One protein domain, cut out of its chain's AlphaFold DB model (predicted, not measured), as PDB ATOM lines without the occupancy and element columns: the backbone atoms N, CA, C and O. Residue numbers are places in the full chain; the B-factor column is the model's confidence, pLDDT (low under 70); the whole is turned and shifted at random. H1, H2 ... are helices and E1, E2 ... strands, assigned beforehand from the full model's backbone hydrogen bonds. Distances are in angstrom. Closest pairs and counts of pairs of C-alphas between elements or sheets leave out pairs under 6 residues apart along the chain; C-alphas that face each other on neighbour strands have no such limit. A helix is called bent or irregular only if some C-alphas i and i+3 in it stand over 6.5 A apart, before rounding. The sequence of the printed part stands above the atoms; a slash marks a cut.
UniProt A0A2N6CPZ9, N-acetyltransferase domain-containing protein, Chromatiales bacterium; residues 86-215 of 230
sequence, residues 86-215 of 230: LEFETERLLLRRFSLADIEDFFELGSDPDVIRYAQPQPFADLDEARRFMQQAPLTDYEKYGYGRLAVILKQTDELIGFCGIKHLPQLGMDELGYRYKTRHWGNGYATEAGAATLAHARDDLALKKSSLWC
ATOM      1  N   LEU A  86      82.340 128.924 151.857       80.00
ATOM      2  CA  LEU A  86      82.631 127.807 150.962       80.00
ATOM      3  C   LEU A  86      82.140 128.163 149.559       80.00
ATOM      4  O   LEU A  86      81.011 127.840 149.178       80.00
ATOM      5  N   GLU A  87      82.959 128.933 148.853       89.56
ATOM      6  CA  GLU A  87      82.620 129.517 147.564       89.56
ATOM      7  C   GLU A  87      83.846 129.583 146.659       89.56
ATOM      8  O   GLU A  87      84.913 130.044 147.065       89.56
ATOM      9  N   PHE A  88      83.693 129.101 145.430       92.38
ATOM     10  CA  PHE A  88      84.729 129.166 144.411       92.38
ATOM     11  C   PHE A  88      84.119 129.217 143.015       92.38
ATOM     12  O   PHE A  88      82.988 128.796 142.766       92.38
ATOM     13  N   GLU A  89      84.905 129.730 142.082       94.06
ATOM     14  CA  GLU A  89      84.462 130.016 140.729       94.06
ATOM     15  C   GLU A  89      85.267 129.245 139.690       94.06
ATOM     16  O   GLU A  89      86.456 128.972 139.848       94.06
ATOM     17  N   THR A  90      84.606 128.947 138.581       94.75
ATOM     18  CA  THR A  90      85.227 128.470 137.350       94.75
ATOM     19  C   THR A  90      85.032 129.509 136.245       94.75
ATOM     20  O   THR A  90      84.547 130.620 136.485       94.75
ATOM     21  N   GLU A  91      85.401 129.157 135.014       94.38
ATOM     22  CA  GLU A  91      85.180 130.012 133.849       94.38
ATOM     23  C   GLU A  91      83.692 130.360 133.677       94.38
ATOM     24  O   GLU A  91      83.350 131.526 133.478       94.38
ATOM     25  N   ARG A  92      82.798 129.368 133.814       96.62
ATOM     26  CA  ARG A  92      81.360 129.539 133.543       96.62
ATOM     27  C   ARG A  92      80.477 129.453 134.783       96.62
ATOM     28  O   ARG A  92      79.327 129.890 134.734       96.62
ATOM     29  N   LEU A  93      80.976 128.879 135.873       97.00
ATOM     30  CA  LEU A  93      80.171 128.491 137.026       97.00
ATOM     31  C   LEU A  93      80.644 129.190 138.298       97.00
ATOM     32  O   LEU A  93      81.829 129.465 138.484       97.00
ATOM     33  N   LEU A  94      79.696 129.443 139.187       96.19
ATOM     34  CA  LEU A  94      79.932 129.812 140.574       96.19
ATOM     35  C   LEU A  94      79.422 128.665 141.450       96.19
ATOM     36  O   LEU A  94      78.266 128.258 141.328       96.19
ATOM     37  N   LEU A  95      80.279 128.126 142.312       95.62
ATOM     38  CA  LEU A  95      79.908 127.124 143.302       95.62
ATOM     39  C   LEU A  95      79.865 127.791 144.666       95.62
ATOM     40  O   LEU A  95      80.885 128.282 145.135       95.62
ATOM     41  N   ARG A  96      78.694 127.788 145.304       94.75
ATOM     42  CA  ARG A  96      78.482 128.429 146.609       94.75
ATOM     43  C   ARG A  96      77.626 127.580 147.534       94.75
ATOM     44  O   ARG A  96      76.931 126.655 147.104       94.75
ATOM     45  N   ARG A  97      77.622 127.918 148.823       94.31
ATOM     46  CA  ARG A  97      76.706 127.298 149.789       94.31
ATOM     47  C   ARG A  97      75.253 127.495 149.355       94.31
ATOM     48  O   ARG A  97      74.868 128.549 148.844       94.31
ATOM     49  N   PHE A  98      74.449 126.466 149.599       94.06
ATOM     50  CA  PHE A  98      72.999 126.562 149.480       94.06
ATOM     51  C   PHE A  98      72.448 127.588 150.469       94.06
ATOM     52  O   PHE A  98      72.891 127.654 151.618       94.06
ATOM     53  N   SER A  99      71.446 128.332 150.020       92.88
ATOM     54  CA  SER A  99      70.618 129.221 150.824       92.88
ATOM     55  C   SER A  99      69.172 128.730 150.806       92.88
ATOM     56  O   SER A  99      68.739 128.063 149.872       92.88
ATOM     57  N   LEU A 100      68.386 129.111 151.815       91.44
ATOM     58  CA  LEU A 100      66.941 128.856 151.808       91.44
ATOM     59  C   LEU A 100      66.210 129.598 150.678       91.44
ATOM     60  O   LEU A 100      65.081 129.241 150.371       91.44
ATOM     61  N   ALA A 101      66.849 130.599 150.064       93.12
ATOM     62  CA  ALA A 101      66.350 131.262 148.862       93.12
ATOM     63  C   ALA A 101      66.426 130.379 147.603       93.12
ATOM     64  O   ALA A 101      65.757 130.669 146.624       93.12
ATOM     65  N   ASP A 102      67.215 129.299 147.629       94.00
ATOM     66  CA  ASP A 102      67.387 128.378 146.500       94.00
ATOM     67  C   ASP A 102      66.346 127.241 146.513       94.00
ATOM     68  O   ASP A 102      66.524 126.208 145.858       94.00
ATOM     69  N   ILE A 103      65.307 127.347 147.350       94.62
ATOM     70  CA  ILE A 103      64.475 126.194 147.690       94.62
ATOM     71  C   ILE A 103      63.599 125.733 146.528       94.62
ATOM     72  O   ILE A 103      63.429 124.528 146.331       94.62
ATOM     73  N   GLU A 104      63.092 126.670 145.733       94.12
ATOM     74  CA  GLU A 104      62.303 126.390 144.539       94.12
ATOM     75  C   GLU A 104      63.144 125.648 143.491       94.12
ATOM     76  O   GLU A 104      62.720 124.612 142.975       94.12
ATOM     77  N   ASP A 105      64.375 126.105 143.247       93.38
ATOM     78  CA  ASP A 105      65.308 125.456 142.321       93.38
ATOM     79  C   ASP A 105      65.750 124.071 142.808       93.38
ATOM     80  O   ASP A 105      65.915 123.134 142.019       93.38
ATOM     81  N   PHE A 106      65.934 123.926 144.122       92.62
ATOM     82  CA  PHE A 106      66.269 122.652 144.745       92.62
ATOM     83  C   PHE A 106      65.114 121.648 144.650       92.62
ATOM     84  O   PHE A 106      65.339 120.462 144.390       92.62
ATOM     85  N   PHE A 107      63.877 122.118 144.824       93.69
ATOM     86  CA  PHE A 107      62.681 121.308 144.626       93.69
ATOM     87  C   PHE A 107      62.523 120.884 143.166       93.69
ATOM     88  O   PHE A 107      62.271 119.707 142.913       93.69
ATOM     89  N   GLU A 108      62.744 121.786 142.205       92.62
ATOM     90  CA  GLU A 108      62.732 121.451 140.774       92.62
ATOM     91  C   GLU A 108      63.722 120.311 140.470       92.62
ATOM     92  O   GLU A 108      63.373 119.303 139.855       92.62
ATOM     93  N   LEU A 109      64.947 120.411 140.995       91.00
ATOM     94  CA  LEU A 109      65.979 119.388 140.814       91.00
ATOM     95  C   LEU A 109      65.601 118.031 141.438       91.00
ATOM     96  O   LEU A 109      65.987 116.980 140.925       91.00
ATOM     97  N   GLY A 110      64.898 118.045 142.571       87.81
ATOM     98  CA  GLY A 110      64.486 116.841 143.293       87.81
ATOM     99  C   GLY A 110      63.115 116.285 142.900       87.81
ATOM    100  O   GLY A 110      62.747 115.214 143.382       87.81
ATOM    101  N   SER A 111      62.370 116.979 142.042       90.00
ATOM    102  CA  SER A 111      61.076 116.532 141.514       90.00
ATOM    103  C   SER A 111      61.167 116.007 140.080       90.00
ATOM    104  O   SER A 111      60.325 115.201 139.687       90.00
ATOM    105  N   ASP A 112      62.207 116.379 139.322       88.62
ATOM    106  CA  ASP A 112      62.429 115.880 137.961       88.62
ATOM    107  C   ASP A 112      62.762 114.365 137.963       88.62
ATOM    108  O   ASP A 112      63.845 113.966 138.423       88.62
ATOM    109  N   PRO A 113      61.878 113.499 137.419       86.50
ATOM    110  CA  PRO A 113      62.053 112.048 137.429       86.50
ATOM    111  C   PRO A 113      63.299 111.584 136.666       86.50
ATOM    112  O   PRO A 113      63.873 110.549 137.012       86.50
ATOM    113  N   ASP A 114      63.746 112.330 135.652       86.44
ATOM    114  CA  ASP A 114      64.958 112.003 134.903       86.44
ATOM    115  C   ASP A 114      66.221 112.276 135.722       86.44
ATOM    116  O   ASP A 114      67.174 111.492 135.652       86.44
ATOM    117  N   VAL A 115      66.216 113.335 136.539       85.75
ATOM    118  CA  VAL A 115      67.324 113.672 137.450       85.75
ATOM    119  C   VAL A 115      67.403 112.676 138.603       85.75
ATOM    120  O   VAL A 115      68.494 112.265 139.010       85.75
ATOM    121  N   ILE A 116      66.253 112.271 139.143       86.19
ATOM    122  CA  ILE A 116      66.202 111.487 140.378       86.19
ATOM    123  C   ILE A 116      66.258 109.973 140.172       86.19
ATOM    124  O   ILE A 116      66.532 109.258 141.135       86.19
ATOM    125  N   ARG A 117      66.082 109.493 138.933       82.12
ATOM    126  CA  ARG A 117      66.011 108.069 138.546       82.12
ATOM    127  C   ARG A 117      67.050 107.166 139.216       82.12
ATOM    128  O   ARG A 117      66.745 106.025 139.546       82.12
ATOM    129  N   TYR A 118      68.274 107.659 139.395       76.31
ATOM    130  CA  TYR A 118      69.396 106.897 139.961       76.31
ATOM    131  C   TYR A 118      69.861 107.415 141.325       76.31
ATOM    132  O   TYR A 118      70.903 107.012 141.836       76.31
ATOM    133  N   ALA A 119      69.113 108.355 141.887       76.00
ATOM    134  CA  ALA A 119      69.575 109.240 142.940       76.00
ATOM    135  C   ALA A 119      68.688 109.168 144.188       76.00
ATOM    136  O   ALA A 119      69.191 109.318 145.302       76.00
ATOM    137  N   GLN A 120      67.383 108.963 144.004       77.06
ATOM    138  CA  GLN A 120      66.414 108.760 145.074       77.06
ATOM    139  C   GLN A 120      65.212 107.959 144.558       77.06
ATOM    140  O   GLN A 120      64.877 108.049 143.379       77.06
ATOM    141  N   PRO A 121      64.569 107.154 145.419       76.50
ATOM    142  CA  PRO A 121      63.480 106.277 144.996       76.50
ATOM    143  C   PRO A 121      62.195 107.033 144.640       76.50
ATOM    144  O   PRO A 121      61.381 106.500 143.895       76.50
ATOM    145  N   GLN A 122      61.995 108.233 145.192       82.69
ATOM    146  CA  GLN A 122      60.808 109.053 144.966       82.69
ATOM    147  C   GLN A 122      61.193 110.527 144.796       82.69
ATOM    148  O   GLN A 122      62.168 110.967 145.420       82.69
ATOM    149  N   PRO A 123      60.462 111.279 143.957       87.50
ATOM    150  CA  PRO A 123      60.600 112.727 143.870       87.50
ATOM    151  C   PRO A 123      60.100 113.391 145.150       87.50
ATOM    152  O   PRO A 123      59.306 112.803 145.886       87.50
ATOM    153  N   PHE A 124      60.541 114.624 145.394       88.69
ATOM    154  CA  PHE A 124      59.950 115.431 146.458       88.69
ATOM    155  C   PHE A 124      58.461 115.660 146.177       88.69
ATOM    156  O   PHE A 124      58.082 116.028 145.064       88.69
ATOM    157  N   ALA A 125      57.629 115.447 147.192       88.25
ATOM    158  CA  ALA A 125      56.186 115.622 147.111       88.25
ATOM    159  C   ALA A 125      55.786 117.104 147.147       88.25
ATOM    160  O   ALA A 125      54.845 117.505 146.465       88.25
ATOM    161  N   ASP A 126      56.502 117.912 147.934       93.12
ATOM    162  CA  ASP A 126      56.225 119.333 148.128       93.12
ATOM    163  C   ASP A 126      57.491 120.145 148.473       93.12
ATOM    164  O   ASP A 126      58.574 119.604 148.733       93.12
ATOM    165  N   LEU A 127      57.350 121.477 148.469       93.75
ATOM    166  CA  LEU A 127      58.422 122.413 148.832       93.75
ATOM    167  C   LEU A 127      58.881 122.250 150.289       93.75
ATOM    168  O   LEU A 127      60.047 122.507 150.598       93.75
ATOM    169  N   ASP A 128      58.002 121.811 151.191       93.88
ATOM    170  CA  ASP A 128      58.358 121.621 152.596       93.88
ATOM    171  C   ASP A 128      59.263 120.395 152.787       93.88
ATOM    172  O   ASP A 128      60.156 120.405 153.637       93.88
ATOM    173  N   GLU A 129      59.083 119.343 151.989       92.31
ATOM    174  CA  GLU A 129      59.964 118.180 151.947       92.31
ATOM    175  C   GLU A 129      61.349 118.557 151.437       92.31
ATOM    176  O   GLU A 129      62.346 118.239 152.094       92.31
ATOM    177  N   ALA A 130      61.411 119.310 150.338       92.69
ATOM    178  CA  ALA A 130      62.664 119.871 149.847       92.69
ATOM    179  C   ALA A 130      63.351 120.723 150.927       92.69
ATOM    180  O   ALA A 130      64.563 120.604 151.131       92.69
ATOM    181  N   ARG A 131      62.583 121.532 151.674       93.69
ATOM    182  CA  ARG A 131      63.117 122.416 152.724       93.69
ATOM    183  C   ARG A 131      63.702 121.613 153.874       93.69
ATOM    184  O   ARG A 131      64.832 121.876 154.288       93.69
ATOM    185  N   ARG A 132      62.963 120.609 154.357       93.69
ATOM    186  CA  ARG A 132      63.440 119.686 155.396       93.69
ATOM    187  C   ARG A 132      64.719 118.985 154.952       93.69
ATOM    188  O   ARG A 132      65.677 118.945 155.720       93.69
ATOM    189  N   PHE A 133      64.765 118.493 153.714       92.00
ATOM    190  CA  PHE A 133      65.953 117.830 153.184       92.00
ATOM    191  C   PHE A 133      67.150 118.786 153.094       92.00
ATOM    192  O   PHE A 133      68.246 118.428 153.523       92.00
ATOM    193  N   MET A 134      66.959 120.010 152.588       93.69
ATOM    194  CA  MET A 134      68.019 121.019 152.495       93.69
ATOM    195  C   MET A 134      68.598 121.365 153.877       93.69
ATOM    196  O   MET A 134      69.818 121.430 154.044       93.69
ATOM    197  N   GLN A 135      67.739 121.524 154.886       92.69
ATOM    198  CA  GLN A 135      68.162 121.791 156.263       92.69
ATOM    199  C   GLN A 135      68.934 120.616 156.867       92.69
ATOM    200  O   GLN A 135      70.014 120.807 157.421       92.69
ATOM    201  N   GLN A 136      68.415 119.395 156.723       90.06
ATOM    202  CA  GLN A 136      68.989 118.192 157.335       90.06
ATOM    203  C   GLN A 136      70.269 117.698 156.661       90.06
ATOM    204  O   GLN A 136      71.027 116.953 157.280       90.06
ATOM    205  N   ALA A 137      70.475 118.044 155.391       87.56
ATOM    206  CA  ALA A 137      71.563 117.502 154.599       87.56
ATOM    207  C   ALA A 137      72.579 118.594 154.224       87.56
ATOM    208  O   ALA A 137      73.500 118.782 155.009       87.56
ATOM    209  N   PRO A 138      72.470 119.347 153.110       88.69
ATOM    210  CA  PRO A 138      73.527 120.277 152.715       88.69
ATOM    211  C   PRO A 138      73.844 121.334 153.782       88.69
ATOM    212  O   PRO A 138      75.021 121.555 154.045       88.69
ATOM    213  N   LEU A 139      72.843 121.935 154.438       90.94
ATOM    214  CA  LEU A 139      73.098 122.968 155.452       90.94
ATOM    215  C   LEU A 139      73.782 122.407 156.707       90.94
ATOM    216  O   LEU A 139      74.789 122.957 157.147       90.94
ATOM    217  N   THR A 140      73.289 121.276 157.221       91.06
ATOM    218  CA  THR A 140      73.896 120.582 158.370       91.06
ATOM    219  C   THR A 140      75.290 120.028 158.038       91.06
ATOM    220  O   THR A 140      76.181 120.064 158.886       91.06
ATOM    221  N   ASP A 141      75.513 119.535 156.812       89.00
ATOM    222  CA  ASP A 141      76.814 119.018 156.361       89.00
ATOM    223  C   ASP A 141      77.889 120.121 156.462       89.00
ATOM    224  O   ASP A 141      78.978 119.868 156.985       89.00
ATOM    225  N   TYR A 142      77.560 121.361 156.070       90.06
ATOM    226  CA  TYR A 142      78.476 122.499 156.204       90.06
ATOM    227  C   TYR A 142      78.840 122.806 157.657       90.06
ATOM    228  O   TYR A 142      80.000 123.077 157.947       90.06
ATOM    229  N   GLU A 143      77.868 122.774 158.570       88.50
ATOM    230  CA  GLU A 143      78.107 123.055 159.993       88.50
ATOM    231  C   GLU A 143      78.933 121.954 160.660       88.50
ATOM    232  O   GLU A 143      79.760 122.225 161.528       88.50
ATOM    233  N   LYS A 144      78.716 120.701 160.247       88.06
ATOM    234  CA  LYS A 144      79.330 119.536 160.882       88.06
ATOM    235  C   LYS A 144      80.728 119.224 160.360       88.06
ATOM    236  O   LYS A 144      81.592 118.846 161.148       88.06
ATOM    237  N   TYR A 145      80.928 119.307 159.049       85.38
ATOM    238  CA  TYR A 145      82.174 118.886 158.400       85.38
ATOM    239  C   TYR A 145      82.978 120.061 157.846       85.38
ATOM    240  O   TYR A 145      84.124 119.875 157.454       85.38
ATOM    241  N   GLY A 146      82.390 121.259 157.789       86.62
ATOM    242  CA  GLY A 146      83.001 122.399 157.116       86.62
ATOM    243  C   GLY A 146      82.981 122.279 155.592       86.62
ATOM    244  O   GLY A 146      83.549 123.139 154.939       86.62
ATOM    245  N   TYR A 147      82.344 121.245 155.023       86.69
ATOM    246  CA  TYR A 147      82.161 121.044 153.583       86.69
ATOM    247  C   TYR A 147      80.898 120.244 153.256       86.69
ATOM    248  O   TYR A 147      80.319 119.577 154.112       86.69
ATOM    249  N   GLY A 148      80.438 120.343 152.009       91.06
ATOM    250  CA  GLY A 148      79.191 119.726 151.573       91.06
ATOM    251  C   GLY A 148      78.926 119.873 150.077       91.06
ATOM    252  O   GLY A 148      79.783 120.288 149.296       91.06
ATOM    253  N   ARG A 149      77.697 119.536 149.673       93.19
ATOM    254  CA  ARG A 149      77.206 119.704 148.295       93.19
ATOM    255  C   ARG A 149      76.833 121.155 148.041       93.19
ATOM    256  O   ARG A 149      75.833 121.590 148.595       93.19
ATOM    257  N   LEU A 150      77.568 121.833 147.168       94.75
ATOM    258  CA  LEU A 150      77.378 123.244 146.841       94.75
ATOM    259  C   LEU A 150      76.371 123.432 145.711       94.75
ATOM    260  O   LEU A 150      76.285 122.602 144.805       94.75
ATOM    261  N   ALA A 151      75.640 124.542 145.756       96.12
ATOM    262  CA  ALA A 151      74.825 125.006 144.644       96.12
ATOM    263  C   ALA A 151      75.740 125.429 143.489       96.12
ATOM    264  O   ALA A 151      76.750 126.095 143.711       96.12
ATOM    265  N   VAL A 152      75.380 125.045 142.265       97.12
ATOM    266  CA  VAL A 152      76.090 125.438 141.045       97.12
ATOM    267  C   VAL A 152      75.240 126.460 140.309       97.12
ATOM    268  O   VAL A 152      74.149 126.135 139.834       97.12
ATOM    269  N   ILE A 153      75.760 127.678 140.209       97.25
ATOM    270  CA  ILE A 153      75.135 128.813 139.539       97.25
ATOM    271  C   ILE A 153      75.826 129.039 138.197       97.25
ATOM    272  O   ILE A 153      77.057 129.068 138.115       97.25
ATOM    273  N   LEU A 154      75.045 129.191 137.130       96.50
ATOM    274  CA  LEU A 154      75.565 129.550 135.816       96.50
ATOM    275  C   LEU A 154      75.743 131.067 135.738       96.50
ATOM    276  O   LEU A 154      74.762 131.804 135.709       96.50
ATOM    277  N   LYS A 155      76.989 131.539 135.631       96.06
ATOM    278  CA  LYS A 155      77.319 132.978 135.670       96.06
ATOM    279  C   LYS A 155      76.623 133.803 134.587       96.06
ATOM    280  O   LYS A 155      76.357 134.981 134.784       96.06
ATOM    281  N   GLN A 156      76.345 133.197 133.434       95.12
ATOM    282  CA  GLN A 156      75.711 133.886 132.310       95.12
ATOM    283  C   GLN A 156      74.255 134.280 132.597       95.12
ATOM    284  O   GLN A 156      73.787 135.290 132.076       95.12
ATOM    285  N   THR A 157      73.535 133.468 133.370       93.50
ATOM    286  CA  THR A 157      72.090 133.622 133.598       93.50
ATOM    287  C   THR A 157      71.730 133.847 135.062       93.50
ATOM    288  O   THR A 157      70.566 134.098 135.349       93.50
ATOM    289  N   ASP A 158      72.708 133.742 135.964       93.19
ATOM    290  CA  ASP A 158      72.529 133.729 137.420       93.19
ATOM    291  C   ASP A 158      71.543 132.643 137.901       93.19
ATOM    292  O   ASP A 158      70.894 132.749 138.935       93.19
ATOM    293  N   GLU A 159      71.414 131.564 137.120       94.00
ATOM    294  CA  GLU A 159      70.482 130.470 137.390       94.00
ATOM    295  C   GLU A 159      71.164 129.349 138.182       94.00
ATOM    296  O   GLU A 159      72.266 128.912 137.831       94.00
ATOM    297  N   LEU A 160      70.472 128.792 139.181       95.62
ATOM    298  CA  LEU A 160      70.880 127.540 139.814       95.62
ATOM    299  C   LEU A 160      70.614 126.362 138.872       95.62
ATOM    300  O   LEU A 160      69.479 125.918 138.671       95.62
ATOM    301  N   ILE A 161      71.689 125.808 138.317       95.62
ATOM    302  CA  ILE A 161      71.621 124.718 137.336       95.62
ATOM    303  C   ILE A 161      71.714 123.328 137.970       95.62
ATOM    304  O   ILE A 161      71.407 122.325 137.317       95.62
ATOM    305  N   GLY A 162      72.153 123.246 139.226       94.69
ATOM    306  CA  GLY A 162      72.322 121.989 139.940       94.69
ATOM    307  C   GLY A 162      73.141 122.120 141.217       94.69
ATOM    308  O   GLY A 162      73.260 123.195 141.799       94.69
ATOM    309  N   PHE A 163      73.739 121.008 141.636       94.94
ATOM    310  CA  PHE A 163      74.723 120.978 142.707       94.94
ATOM    311  C   PHE A 163      75.925 120.114 142.358       94.94
ATOM    312  O   PHE A 163      75.823 119.137 141.611       94.94
ATOM    313  N   CYS A 164      77.054 120.442 142.973       95.12
ATOM    314  CA  CYS A 164      78.269 119.650 142.956       95.12
ATOM    315  C   CYS A 164      79.011 119.859 144.273       95.12
ATOM    316  O   CYS A 164      79.059 120.968 144.797       95.12
ATOM    317  N   GLY A 165      79.558 118.800 144.851       91.69
ATOM    318  CA  GLY A 165      80.379 118.938 146.044       91.69
ATOM    319  C   GLY A 165      80.735 117.607 146.670       91.69
ATOM    320  O   GLY A 165      80.282 116.544 146.231       91.69
ATOM    321  N   ILE A 166      81.549 117.685 147.715       90.38
ATOM    322  CA  ILE A 166      81.972 116.518 148.475       90.38
ATOM    323  C   ILE A 166      81.035 116.338 149.656       90.38
ATOM    324  O   ILE A 166      80.757 117.275 150.402       90.38
ATOM    325  N   LYS A 167      80.552 115.115 149.830       88.38
ATOM    326  CA  LYS A 167      79.739 114.714 150.968       88.38
ATOM    327  C   LYS A 167      80.491 113.670 151.778       88.38
ATOM    328  O   LYS A 167      80.890 112.642 151.238       88.38
ATOM    329  N   HIS A 168      80.600 113.890 153.081       86.62
ATOM    330  CA  HIS A 168      81.117 112.869 153.979       86.62
ATOM    331  C   HIS A 168      80.064 111.774 154.232       86.62
ATOM    332  O   HIS A 168      78.917 112.058 154.591       86.62
ATOM    333  N   LEU A 169      80.451 110.510 154.059       85.25
ATOM    334  CA  LEU A 169      79.633 109.328 154.337       85.25
ATOM    335  C   LEU A 169      80.151 108.643 155.612       85.25
ATOM    336  O   LEU A 169      80.995 107.743 155.529       85.25
ATOM    337  N   PRO A 170      79.641 109.008 156.804       82.81
ATOM    338  CA  PRO A 170      80.185 108.519 158.071       82.81
ATOM    339  C   PRO A 170      80.046 107.000 158.240       82.81
ATOM    340  O   PRO A 170      80.854 106.385 158.925       82.81
ATOM    341  N   GLN A 171      79.056 106.373 157.594       82.62
ATOM    342  CA  GLN A 171      78.864 104.917 157.635       82.62
ATOM    343  C   GLN A 171      79.979 104.153 156.913       82.62
ATOM    344  O   GLN A 171      80.236 102.997 157.240       82.62
ATOM    345  N   LEU A 172      80.611 104.786 155.921       80.25
ATOM    346  CA  LEU A 172      81.698 104.204 155.137       80.25
ATOM    347  C   LEU A 172      83.066 104.771 155.539       80.25
ATOM    348  O   LEU A 172      84.081 104.199 155.159       80.25
ATOM    349  N   GLY A 173      83.104 105.869 156.303       83.12
ATOM    350  CA  GLY A 173      84.342 106.590 156.611       83.12
ATOM    351  C   GLY A 173      85.011 107.149 155.353       83.12
ATOM    352  O   GLY A 173      86.236 107.188 155.271       83.12
ATOM    353  N   MET A 174      84.207 107.507 154.348       84.44
ATOM    354  CA  MET A 174      84.662 107.921 153.021       84.44
ATOM    355  C   MET A 174      83.988 109.217 152.594       84.44
ATOM    356  O   MET A 174      82.897 109.545 153.060       84.44
ATOM    357  N   ASP A 175      84.628 109.919 151.669       87.12
ATOM    358  CA  ASP A 175      84.101 111.132 151.067       87.12
ATOM    359  C   ASP A 175      83.624 110.820 149.649       87.12
ATOM    360  O   ASP A 175      84.280 110.102 148.896       87.12
ATOM    361  N   GLU A 176      82.465 111.341 149.275       87.38
ATOM    362  CA  GLU A 176      81.870 111.103 147.967       87.38
ATOM    363  C   GLU A 176      81.745 112.409 147.190       87.38
ATOM    364  O   GLU A 176      81.162 113.375 147.686       87.38
ATOM    365  N   LEU A 177      82.241 112.427 145.951       90.12
ATOM    366  CA  LEU A 177      81.927 113.500 145.012       90.12
ATOM    367  C   LEU A 177      80.547 113.236 144.408       90.12
ATOM    368  O   LEU A 177      80.373 112.297 143.629       90.12
ATOM    369  N   GLY A 178      79.579 114.082 144.749       90.19
ATOM    370  CA  GLY A 178      78.221 114.013 144.224       90.19
ATOM    371  C   GLY A 178      77.896 115.216 143.348       90.19
ATOM    372  O   GLY A 178      78.247 116.349 143.678       90.19
ATOM    373  N   TYR A 179      77.175 114.986 142.251       92.50
ATOM    374  CA  TYR A 179      76.634 116.053 141.415       92.50
ATOM    375  C   TYR A 179      75.250 115.697 140.869       92.50
ATOM    376  O   TYR A 179      74.949 114.527 140.625       92.50
ATOM    377  N   ARG A 180      74.407 116.712 140.661       92.62
ATOM    378  CA  ARG A 180      73.127 116.609 139.939       92.62
ATOM    379  C   ARG A 180      72.851 117.920 139.226       92.62
ATOM    380  O   ARG A 180      73.105 118.977 139.787       92.62
ATOM    381  N   TYR A 181      72.300 117.843 138.021       93.69
ATOM    382  CA  TYR A 181      71.974 119.007 137.199       93.69
ATOM    383  C   TYR A 181      70.579 118.867 136.627       93.69
ATOM    384  O   TYR A 181      70.158 117.747 136.326       93.69
ATOM    385  N   LYS A 182      69.900 119.993 136.422       93.25
ATOM    386  CA  LYS A 182      68.607 120.023 135.738       93.25
ATOM    387  C   LYS A 182      68.784 119.525 134.301       93.25
ATOM    388  O   LYS A 182      69.778 119.848 133.643       93.25
ATOM    389  N   THR A 183      67.830 118.738 133.817       90.31
ATOM    390  CA  THR A 183      67.877 118.056 132.508       90.31
ATOM    391  C   THR A 183      68.191 118.990 131.340       90.31
ATOM    392  O   THR A 183      68.995 118.645 130.471       90.31
ATOM    393  N   ARG A 184      67.643 120.214 131.356       91.88
ATOM    394  CA  ARG A 184      67.901 121.260 130.346       91.88
ATOM    395  C   ARG A 184      69.379 121.642 130.186       91.88
ATOM    396  O   ARG A 184      69.779 122.075 129.111       91.88
ATOM    397  N   HIS A 185      70.192 121.447 131.224       92.69
ATOM    398  CA  HIS A 185      71.606 121.834 131.245       92.69
ATOM    399  C   HIS A 185      72.557 120.673 130.913       92.69
ATOM    400  O   HIS A 185      73.780 120.851 130.887       92.69
ATOM    401  N   TRP A 186      72.033 119.478 130.618       92.06
ATOM    402  CA  TRP A 186      72.846 118.305 130.285       92.06
ATOM    403  C   TRP A 186      73.510 118.419 128.907       92.06
ATOM    404  O   TRP A 186      72.916 118.903 127.949       92.06
ATOM    405  N   GLY A 187      74.731 117.888 128.788       91.62
ATOM    406  CA  GLY A 187      75.507 117.890 127.538       91.62
ATOM    407  C   GLY A 187      76.425 119.104 127.347       91.62
ATOM    408  O   GLY A 187      77.224 119.104 126.423       91.62
ATOM    409  N   ASN A 188      76.389 120.087 128.253       91.94
ATOM    410  CA  ASN A 188      77.209 121.309 128.177       91.94
ATOM    411  C   ASN A 188      78.573 121.211 128.899       91.94
ATOM    412  O   ASN A 188      79.316 122.190 128.998       91.94
ATOM    413  N   GLY A 189      78.895 120.044 129.468       93.88
ATOM    414  CA  GLY A 189      80.144 119.812 130.203       93.88
ATOM    415  C   GLY A 189      80.207 120.407 131.618       93.88
ATOM    416  O   GLY A 189      81.236 120.262 132.271       93.88
ATOM    417  N   TYR A 190      79.128 121.019 132.126       94.44
ATOM    418  CA  TYR A 190      79.110 121.660 133.452       94.44
ATOM    419  C   TYR A 190      79.462 120.708 134.600       94.44
ATOM    420  O   TYR A 190      80.212 121.079 135.495       94.44
ATOM    421  N   ALA A 191      78.995 119.455 134.547       92.62
ATOM    422  CA  ALA A 191      79.323 118.450 135.557       92.62
ATOM    423  C   ALA A 191      80.828 118.170 135.651       92.62
ATOM    424  O   ALA A 191      81.371 118.059 136.748       92.62
ATOM    425  N   THR A 192      81.498 118.080 134.502       93.38
ATOM    426  CA  THR A 192      82.940 117.830 134.426       93.38
ATOM    427  C   THR A 192      83.727 119.027 134.943       93.38
ATOM    428  O   THR A 192      84.657 118.847 135.724       93.38
ATOM    429  N   GLU A 193      83.337 120.240 134.547       94.50
ATOM    430  CA  GLU A 193      83.965 121.487 134.996       94.50
ATOM    431  C   GLU A 193      83.839 121.669 136.515       94.50
ATOM    432  O   GLU A 193      84.846 121.798 137.211       94.50
ATOM    433  N   ALA A 194      82.616 121.582 137.044       94.62
ATOM    434  CA  ALA A 194      82.346 121.706 138.473       94.62
ATOM    435  C   ALA A 194      83.014 120.594 139.294       94.62
ATOM    436  O   ALA A 194      83.563 120.857 140.364       94.62
ATOM    437  N   GLY A 195      83.005 119.353 138.795       92.75
ATOM    438  CA  GLY A 195      83.653 118.224 139.459       92.75
ATOM    439  C   GLY A 195      85.172 118.382 139.521       92.75
ATOM    440  O   GLY A 195      85.772 118.131 140.566       92.75
ATOM    441  N   ALA A 196      85.798 118.843 138.435       91.56
ATOM    442  CA  ALA A 196      87.231 119.125 138.407       91.56
ATOM    443  C   ALA A 196      87.606 120.247 139.387       91.56
ATOM    444  O   ALA A 196      88.548 120.080 140.162       91.56
ATOM    445  N   ALA A 197      86.835 121.339 139.405       91.56
ATOM    446  CA  ALA A 197      87.041 122.451 140.329       91.56
ATOM    447  C   ALA A 197      86.852 122.029 141.795       91.56
ATOM    448  O   ALA A 197      87.700 122.312 142.634       91.56
ATOM    449  N   THR A 198      85.805 121.253 142.086       91.62
ATOM    450  CA  THR A 198      85.551 120.708 143.429       91.62
ATOM    451  C   THR A 198      86.705 119.824 143.901       91.62
ATOM    452  O   THR A 198      87.125 119.910 145.051       91.62
ATOM    453  N   LEU A 199      87.245 118.970 143.026       88.94
ATOM    454  CA  LEU A 199      88.382 118.114 143.368       88.94
ATOM    455  C   LEU A 199      89.682 118.898 143.563       88.94
ATOM    456  O   LEU A 199      90.520 118.453 144.344       88.94
ATOM    457  N   ALA A 200      89.872 120.009 142.848       87.94
ATOM    458  CA  ALA A 200      90.999 120.909 143.072       87.94
ATOM    459  C   ALA A 200      90.875 121.579 144.449       87.94
ATOM    460  O   ALA A 200      91.735 121.366 145.298       87.94
ATOM    461  N   HIS A 201      89.732 122.216 144.721       85.06
ATOM    462  CA  HIS A 201      89.428 122.844 146.011       85.06
ATOM    463  C   HIS A 201      89.588 121.865 147.189       85.06
ATOM    464  O   HIS A 201      90.196 122.169 148.206       85.06
ATOM    465  N   ALA A 202      89.139 120.620 147.028       83.81
ATOM    466  CA  ALA A 202      89.277 119.593 148.056       83.81
ATOM    467  C   ALA A 202      90.717 119.146 148.342       83.81
ATOM    468  O   ALA A 202      91.023 118.691 149.446       83.81
ATOM    469  N   ARG A 203      91.592 119.207 147.333       80.12
ATOM    470  CA  ARG A 203      93.012 118.875 147.495       80.12
ATOM    471  C   ARG A 203      93.766 120.016 148.155       80.12
ATOM    472  O   ARG A 203      94.618 119.736 148.994       80.12
ATOM    473  N   ASP A 204      93.440 121.239 147.761       76.62
ATOM    474  CA  ASP A 204      94.173 122.433 148.159       76.62
ATOM    475  C   ASP A 204      93.739 122.902 149.557       76.62
ATOM    476  O   ASP A 204      94.597 123.117 150.412       76.62
ATOM    477  N   ASP A 205      92.430 122.923 149.839       67.75
ATOM    478  CA  ASP A 205      91.881 123.533 151.061       67.75
ATOM    479  C   ASP A 205      91.473 122.514 152.135       67.75
ATOM    480  O   ASP A 205      91.608 122.771 153.331       67.75
ATOM    481  N   LEU A 206      91.000 121.324 151.740       62.94
ATOM    482  CA  LEU A 206      90.483 120.329 152.695       62.94
ATOM    483  C   LEU A 206      91.518 119.271 153.112       62.94
ATOM    484  O   LEU A 206      91.213 118.411 153.940       62.94
ATOM    485  N   ALA A 207      92.729 119.296 152.534       61.91
ATOM    486  CA  ALA A 207      93.790 118.303 152.750       61.91
ATOM    487  C   ALA A 207      93.291 116.839 152.705       61.91
ATOM    488  O   ALA A 207      93.870 115.943 153.338       61.91
ATOM    489  N   LEU A 208      92.207 116.578 151.959       58.78
ATOM    490  CA  LEU A 208      91.591 115.260 151.879       58.78
ATOM    491  C   LEU A 208      92.569 114.333 151.159       58.78
ATOM    492  O   LEU A 208      92.831 114.450 149.958       58.78
ATOM    493  N   LYS A 209      93.174 113.415 151.921       48.28
ATOM    494  CA  LYS A 209      94.122 112.436 151.385       48.28
ATOM    495  C   LYS A 209      93.418 111.641 150.285       48.28
ATOM    496  O   LYS A 209      92.350 111.083 150.512       48.28
ATOM    497  N   LYS A 210      94.064 111.540 149.114       48.53
ATOM    498  CA  LYS A 210      93.611 110.862 147.873       48.53
ATOM    499  C   LYS A 210      92.917 109.493 148.039       48.53
ATOM    500  O   LYS A 210      92.339 109.008 147.074       48.53
ATOM    501  N   SER A 211      93.011 108.844 149.197       43.31
ATOM    502  CA  SER A 211      92.557 107.479 149.458       43.31
ATOM    503  C   SER A 211      91.077 107.319 149.837       43.31
ATOM    504  O   SER A 211      90.632 106.176 149.870       43.31
ATOM    505  N   SER A 212      90.316 108.385 150.129       51.25
ATOM    506  CA  SER A 212      88.916 108.259 150.602       51.25
ATOM    507  C   SER A 212      87.830 108.681 149.604       51.25
ATOM    508  O   SER A 212      86.656 108.492 149.909       51.25
ATOM    509  N   LEU A 213      88.188 109.219 148.431       52.31
ATOM    510  CA  LEU A 213      87.229 109.787 147.476       52.31
ATOM    511  C   LEU A 213      86.610 108.723 146.556       52.31
ATOM    512  O   LEU A 213      87.273 108.194 145.661       52.31
ATOM    513  N   TRP A 214      85.322 108.441 146.757       49.69
ATOM    514  CA  TRP A 214      84.492 107.625 145.868       49.69
ATOM    515  C   TRP A 214      83.649 108.523 144.952       49.69
ATOM    516  O   TRP A 214      83.154 109.568 145.367       49.69
ATOM    517  N   CYS A 215      83.475 108.132 143.692       48.59
ATOM    518  CA  CYS A 215      82.582 108.811 142.753       48.59
ATOM    519  C   CYS A 215      81.537 107.801 142.286       48.59
ATOM    520  O   CYS A 215      81.869 106.854 141.568       48.59
TER     521      CYS A 215
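What this domain is: This is residues 86 to 215 of the 230 residues of the protein "N-acetyltransferase domain-containing protein" of Chromatiales bacterium (UniProt A0A2N6CPZ9). A strongly twisted, curled sheet of five strands has H4 packed on one face and H1 crossing the other, three layers, while H3, bent but nearly straight, runs past the strands. The 130 printed residues include, in order, E1 H1 H2 H3 E2 E3 E4 H4 E5. The sheet is mixed, ordered E1 E2 E3 E4 E5; the class is mixed, helices and strands. The whole is compact, radius of gyration of the C-alphas 14.0 A, spanning 38 by 34 by 25 A.

How they stand to each other: Edge strand E1, residues 93 to 96, is antiparallel to E2, residues 149 to 154; N 94 and O 153 are 2.9 A apart, within hydrogen-bond range. H1, residues 100 to 111, is irregular, with C-alphas 101 and 104 7.7 A apart; it runs across the strands, its height over the sheet 9.1 A. H2, residues 113 to 116, touches H1 only at the corner and only just, with 3 pairs of C-alphas within 8 A, the closest Gly 110 and Ile 116, 6.3 A. H3, residues 127 to 145, was assigned as one helix by its hydrogen bonds but is bent, C-alphas 135 and 138 being 6.6 A apart. Its arm H3a, residues 127 to 135, touches H1, closest C-alphas Phe 107 and Ala 130, 5.4 A; H3b, residues 138 to 145, is on the sheet, over none of its strands. E2, E3, residues 159 to 169, and E4, residues 174 to 181, form a meander, each the antiparallel neighbour of the one before; N 152 and O 162 are 2.9 A apart, N 163 and O 180 2.8 A. H4, residues 190 to 204, is on the face opposite to H1; its closest C-alphas to E3 are Thr 198 and Gly 165, 6.1 A. E4, H4 and edge strand E5, residues 213 to 215, form a strand-helix-strand unit, parallel neighbour strands with a helix between, its crossover right-handed; N 214 and O 175 are 2.9 A apart. Every O i to N i+4 pair is within range in H3a, H3b and H4, 6 of 8 in H1; H2 is too short for one.

Where its parts are: E1 begins at C-alpha 93 (80.171, 128.491, 137.026). First to last C-alpha, H1 measures 17.1 A, E3 28.6 A, E4 23.1 A and H4 21.1 A. E5 ends at C-alpha 215 (82.582, 108.811, 142.753).

The domain as a whole: The two C-alphas farthest apart, Asp 126 and Lys 209, are 38.7 A apart. The printed part has no cut, and no link is long. Residues 205 to 215 of the model are under pLDDT 70.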